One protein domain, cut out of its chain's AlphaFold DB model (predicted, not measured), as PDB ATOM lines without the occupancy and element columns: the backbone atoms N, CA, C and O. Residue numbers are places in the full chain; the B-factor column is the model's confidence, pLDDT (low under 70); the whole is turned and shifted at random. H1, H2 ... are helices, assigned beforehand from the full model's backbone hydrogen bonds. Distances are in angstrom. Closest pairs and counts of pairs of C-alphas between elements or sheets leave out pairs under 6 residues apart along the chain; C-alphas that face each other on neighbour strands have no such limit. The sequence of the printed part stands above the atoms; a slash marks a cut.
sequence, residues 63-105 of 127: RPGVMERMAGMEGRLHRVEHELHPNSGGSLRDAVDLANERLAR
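This is residues 63 to 105 of the 127 residues of an uncharacterized protein of Streptomyces sp. 111WW2 (UniProt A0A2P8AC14). Two helices, H1 and then H2, follow each other nearly end to end in one long rod, with a looped link sticking out to the side where they meet. The printed part has 43 residues with two named helices and no named strand, in the class all helix. It is extended, with a radius of gyration of the C-alphas of 15.8 A and spans of 54 by 16 by 10 A.

Find C-alpha 66 at (37.670, -37.138, 5.270); from there H1, residues 66 to 84, runs 26.7 A to C-alpha 84 at (20.861, -20.999, 18.373). Go on to Leu 92, where H2, residues 92 to 105, begins; it runs 20.3 A to C-alpha 105 at (0.884, -10.203, 25.289).

Look at Glu 83 and Leu 92, whose C-alphas, 5.2 A apart, are the closest of the two helices. H1 and H2 touch only at the corner by their link, with residues 83 to 84 and 92 to 93 alone. They run the same way at a shallow tilt of 22 degrees. In H1 and H2 every O i to N i+4 pair is within hydrogen-bond range.

The C-alphas of Arg 63 and Arg 105 are the two farthest apart, at 54.2 A. Residues 63 to 79 and 99 to 105 stand free. The link from H1 to H2, 7 residues, is short, and the printed part has no cut. Its mean pLDDT is 89.8, and no printed residue is under 70.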
ATOM      1  N   ARG A  63      38.247 -36.522  -5.489       85.25
ATOM      2  CA  ARG A  63      37.366 -37.079  -4.458       85.25
ATOM      3  C   ARG A  63      37.782 -36.512  -3.098       85.25
ATOM      4  O   ARG A  63      38.901 -36.786  -2.669       85.25
ATOM      5  N   PRO A  64      36.910 -35.750  -2.410       85.75
ATOM      6  CA  PRO A  64      37.284 -35.055  -1.184       85.75
ATOM      7  C   PRO A  64      37.561 -36.038  -0.045       85.75
ATOM      8  O   PRO A  64      36.740 -36.920   0.258       85.75
ATOM      9  N   GLY A  65      38.708 -35.846   0.603       89.50
ATOM     10  CA  GLY A  65      39.138 -36.626   1.760       89.50
ATOM     11  C   GLY A  65      38.255 -36.402   2.986       89.50
ATOM     12  O   GLY A  65      37.442 -35.476   3.050       89.50
ATOM     13  N   VAL A  66      38.414 -37.251   4.002       87.19
ATOM     14  CA  VAL A  66      37.670 -37.138   5.270       87.19
ATOM     15  C   VAL A  66      37.888 -35.771   5.924       87.19
ATOM     16  O   VAL A  66      36.915 -35.151   6.346       87.19
ATOM     17  N   MET A  67      39.130 -35.277   5.963       86.12
ATOM     18  CA  MET A  67      39.461 -33.993   6.602       86.12
ATOM     19  C   MET A  67      38.738 -32.809   5.951       86.12
ATOM     20  O   MET A  67      38.207 -31.947   6.647       86.12
ATOM     21  N   GLU A  68      38.651 -32.799   4.621       85.12
ATOM     22  CA  GLU A  68      37.951 -31.753   3.873       85.12
ATOM     23  C   GLU A  68      36.441 -31.791   4.138       85.12
ATOM     24  O   GLU A  68      35.806 -30.762   4.377       85.12
ATOM     25  N   ARG A  69      35.858 -32.997   4.190       88.50
ATOM     26  CA  ARG A  69      34.444 -33.159   4.546       88.50
ATOM     27  C   ARG A  69      34.161 -32.714   5.979       88.50
ATOM     28  O   ARG A  69      33.141 -32.067   6.202       88.50
ATOM     29  N   MET A  70      35.036 -33.043   6.935       90.69
ATOM     30  CA  MET A  70      34.885 -32.626   8.334       90.69
ATOM     31  C   MET A  70      34.946 -31.106   8.473       90.69
ATOM     32  O   MET A  70      34.047 -30.538   9.086       90.69
ATOM     33  N   ALA A  71      35.890 -30.439   7.808       86.25
ATOM     34  CA  ALA A  71      35.952 -28.977   7.792       86.25
ATOM     35  C   ALA A  71      34.649 -28.347   7.255       86.25
ATOM     36  O   ALA A  71      34.116 -27.390   7.821       86.25
ATOM     37  N   GLY A  72      34.071 -28.928   6.196       88.06
ATOM     38  CA  GLY A  72      32.767 -28.507   5.681       88.06
ATOM     39  C   GLY A  72      31.619 -28.701   6.684       88.06
ATOM     40  O   GLY A  72      30.706 -27.874   6.751       88.06
ATOM     41  N   MET A  73      31.651 -29.773   7.481       90.50
ATOM     42  CA  MET A  73      30.661 -30.015   8.536       90.50
ATOM     43  C   MET A  73      30.826 -29.058   9.714       90.50
ATOM     44  O   MET A  73      29.824 -28.521  10.177       90.50
ATOM     45  N   GLU A  74      32.054 -28.798  10.155       89.94
ATOM     46  CA  GLU A  74      32.356 -27.845  11.226       89.94
ATOM     47  C   GLU A  74      31.847 -26.446  10.879       89.94
ATOM     48  O   GLU A  74      31.156 -25.827  11.684       89.94
ATOM     49  N   GLY A  75      32.068 -25.974   9.648       87.75
ATOM     50  CA  GLY A  75      31.542 -24.681   9.206       87.75
ATOM     51  C   GLY A  75      30.008 -24.618   9.201       87.75
ATOM     52  O   GLY A  75      29.416 -23.601   9.567       87.75
ATOM     53  N   ARG A  76      29.338 -25.714   8.819       89.69
ATOM     54  CA  ARG A  76      27.868 -25.807   8.887       89.69
ATOM     55  C   ARG A  76      27.374 -25.836  10.328       89.69
ATOM     56  O   ARG A  76      26.387 -25.170  10.626       89.69
ATOM     57  N   LEU A  77      28.045 -26.589  11.195       92.75
ATOM     58  CA  LEU A  77      27.711 -26.688  12.610       92.75
ATOM     59  C   LEU A  77      27.880 -25.336  13.298       92.75
ATOM     60  O   LEU A  77      26.965 -24.899  13.981       92.75
ATOM     61  N   HIS A  78      28.980 -24.635  13.026       90.31
ATOM     62  CA  HIS A  78      29.235 -23.304  13.564       90.31
ATOM     63  C   HIS A  78      28.148 -22.301  13.162       90.31
ATOM     64  O   HIS A  78      27.695 -21.508  13.981       90.31
ATOM     65  N   ARG A  79      27.661 -22.365  11.914       89.50
ATOM     66  CA  ARG A  79      26.526 -21.540  11.481       89.50
ATOM     67  C   ARG A  79      25.252 -21.871  12.255       89.50
ATOM     68  O   ARG A  79      24.548 -20.960  12.662       89.50
ATOM     69  N   VAL A  80      24.947 -23.154  12.443       90.38
ATOM     70  CA  VAL A  80      23.762 -23.572  13.210       90.38
ATOM     71  C   VAL A  80      23.874 -23.123  14.662       90.38
ATOM     72  O   VAL A  80      22.921 -22.578  15.200       90.38
ATOM     73  N   GLU A  81      25.037 -23.304  15.281       89.25
ATOM     74  CA  GLU A  81      25.313 -22.837  16.637       89.25
ATOM     75  C   GLU A  81      25.086 -21.325  16.750       89.25
ATOM     76  O   GLU A  81      24.375 -20.877  17.645       89.25
ATOM     77  N   HIS A  82      25.578 -20.545  15.786       90.00
ATOM     78  CA  HIS A  82      25.374 -19.098  15.754       90.00
ATOM     79  C   HIS A  82      23.892 -18.683  15.738       90.00
ATOM     80  O   HIS A  82      23.531 -17.694  16.367       90.00
ATOM     81  N   GLU A  83      23.024 -19.450  15.074       91.31
ATOM     82  CA  GLU A  83      21.574 -19.198  15.034       91.31
ATOM     83  C   GLU A  83      20.838 -19.605  16.324       91.31
ATOM     84  O   GLU A  83      19.722 -19.150  16.584       91.31
ATOM     85  N   LEU A  84      21.438 -20.489  17.126       90.69
ATOM     86  CA  LEU A  84      20.861 -20.999  18.373       90.69
ATOM     87  C   LEU A  84      21.300 -20.205  19.611       90.69
ATOM     88  O   LEU A  84      20.753 -20.401  20.704       90.69
ATOM     89  N   HIS A  85      22.268 -19.305  19.458       87.62
ATOM     90  CA  HIS A  85      22.697 -18.381  20.497       87.62
ATOM     91  C   HIS A  85      22.119 -16.980  20.258       87.62
ATOM     92  O   HIS A  85      21.982 -16.572  19.107       87.62
ATOM     93  N   PRO A  86      21.796 -16.225  21.327       88.31
ATOM     94  CA  PRO A  86      21.341 -14.847  21.180       88.31
ATOM     95  C   PRO A  86      22.364 -14.006  20.416       88.31
ATOM     96  O   PRO A  86      23.554 -14.021  20.742       88.31
ATOM     97  N   ASN A  87      21.901 -13.253  19.424       85.88
ATOM     98  CA  ASN A  87      22.739 -12.451  18.538       85.88
ATOM     99  C   ASN A  87      22.065 -11.114  18.205       85.88
ATOM    100  O   ASN A  87      21.800 -10.789  17.047       85.88
ATOM    101  N   SER A  88      21.748 -10.344  19.248       81.69
ATOM    102  CA  SER A  88      21.196  -8.985  19.136       81.69
ATOM    103  C   SER A  88      19.969  -8.867  18.215       81.69
ATOM    104  O   SER A  88      19.762  -7.822  17.597       81.69
ATOM    105  N   GLY A  89      19.146  -9.917  18.121       78.12
ATOM    106  CA  GLY A  89      17.942  -9.936  17.286       78.12
ATOM    107  C   GLY A  89      18.129 -10.540  15.894       78.12
ATOM    108  O   GLY A  89      17.156 -10.640  15.150       78.12
ATOM    109  N   GLY A  90      19.353 -10.918  15.521       85.62
ATOM    110  CA  GLY A  90      19.665 -11.496  14.214       85.62
ATOM    111  C   GLY A  90      19.541 -13.017  14.143       85.62
ATOM    112  O   GLY A  90      19.534 -13.552  13.039       85.62
ATOM    113  N   SER A  91      19.459 -13.706  15.286       93.44
ATOM    114  CA  SER A  91      19.401 -15.171  15.335       93.44
ATOM    115  C   SER A  91      17.972 -15.712  15.250       93.44
ATOM    116  O   SER A  91      17.008 -15.055  15.660       93.44
ATOM    117  N   LEU A  92      17.830 -16.962  14.796       91.44
ATOM    118  CA  LEU A  92      16.565 -17.700  14.898       91.44
ATOM    119  C   LEU A  92      16.041 -17.764  16.337       91.44
ATOM    120  O   LEU A  92      14.834 -17.652  16.551       91.44
ATOM    121  N   ARG A  93      16.931 -17.917  17.322       92.75
ATOM    122  CA  ARG A  93      16.542 -17.905  18.734       92.75
ATOM    123  C   ARG A  93      15.907 -16.582  19.143       92.75
ATOM    124  O   ARG A  93      14.822 -16.603  19.714       92.75
ATOM    125  N   ASP A  94      16.532 -15.455  18.811       93.00
ATOM    126  CA  ASP A  94      15.988 -14.139  19.157       93.00
ATOM    127  C   ASP A  94      14.616 -13.912  18.502       93.00
ATOM    128  O   ASP A  94      13.718 -13.322  19.103       93.00
ATOM    129  N   ALA A  95      14.428 -14.406  17.272       92.94
ATOM    130  CA  ALA A  95      13.145 -14.337  16.580       92.94
ATOM    131  C   ALA A  95      12.058 -15.170  17.281       92.94
ATOM    132  O   ALA A  95      10.915 -14.718  17.385       92.94
ATOM    133  N   VAL A  96      12.406 -16.364  17.775       95.00
ATOM    134  CA  VAL A  96      11.502 -17.217  18.562       95.00
ATOM    135  C   VAL A  96      11.177 -16.569  19.907       95.00
ATOM    136  O   VAL A  96      10.002 -16.496  20.264       95.00
ATOM    137  N   ASP A  97      12.172 -16.039  20.618       94.12
ATOM    138  CA  ASP A  97      11.978 -15.365  21.907       94.12
ATOM    139  C   ASP A  97      11.059 -14.141  21.750       94.12
ATOM    140  O   ASP A  97      10.092 -13.978  22.499       94.12
ATOM    141  N   LEU A  98      11.269 -13.338  20.703       93.75
ATOM    142  CA  LEU A  98      10.407 -12.203  20.370       93.75
ATOM    143  C   LEU A  98       8.980 -12.632  19.996       93.75
ATOM    144  O   LEU A  98       8.012 -11.947  20.337       93.75
ATOM    145  N   ALA A  99       8.821 -13.736  19.264       94.06
ATOM    146  CA  ALA A  99       7.507 -14.268  18.915       94.06
ATOM    147  C   ALA A  99       6.751 -14.755  20.160       94.06
ATOM    148  O   ALA A  99       5.577 -14.423  20.316       94.06
ATOM    149  N   ASN A 100       7.434 -15.466  21.060       93.94
ATOM    150  CA  ASN A 100       6.878 -15.918  22.334       93.94
ATOM    151  C   ASN A 100       6.461 -14.732  23.211       93.94
ATOM    152  O   ASN A 100       5.356 -14.726  23.749       93.94
ATOM    153  N   GLU A 101       7.288 -13.686  23.293       93.38
ATOM    154  CA  GLU A 101       6.954 -12.471  24.041       93.38
ATOM    155  C   GLU A 101       5.707 -11.777  23.473       93.38
ATOM    156  O   GLU A 101       4.816 -11.356  24.212       93.38
ATOM    157  N   ARG A 102       5.604 -11.671  22.144       94.50
ATOM    158  CA  ARG A 102       4.416 -11.104  21.484       94.50
ATOM    159  C   ARG A 102       3.174 -11.951  21.725       94.50
ATOM    160  O   ARG A 102       2.107 -11.385  21.946       94.50
ATOM    161  N   LEU A 103       3.311 -13.274  21.682       93.88
ATOM    162  CA  LEU A 103       2.211 -14.199  21.931       93.88
ATOM    163  C   LEU A 103       1.687 -14.054  23.363       93.88
ATOM    164  O   LEU A 103       0.484 -13.896  23.533       93.88
ATOM    165  N   ALA A 104       2.574 -13.996  24.360       91.19
ATOM    166  CA  ALA A 104       2.199 -13.807  25.763       91.19
ATOM    167  C   ALA A 104       1.413 -12.504  26.006       91.19
ATOM    168  O   ALA A 104       0.555 -12.441  26.877       91.19
ATOM    169  N   ARG A 105       1.662 -11.454  25.212       91.31
ATOM    170  CA  ARG A 105       0.884 -10.203  25.289       91.31
ATOM    171  C   ARG A 105      -0.509 -10.315  24.671       91.31
ATOM    172  O   ARG A 105      -1.411  -9.599  25.093       91.31
TER     173      ARG A 105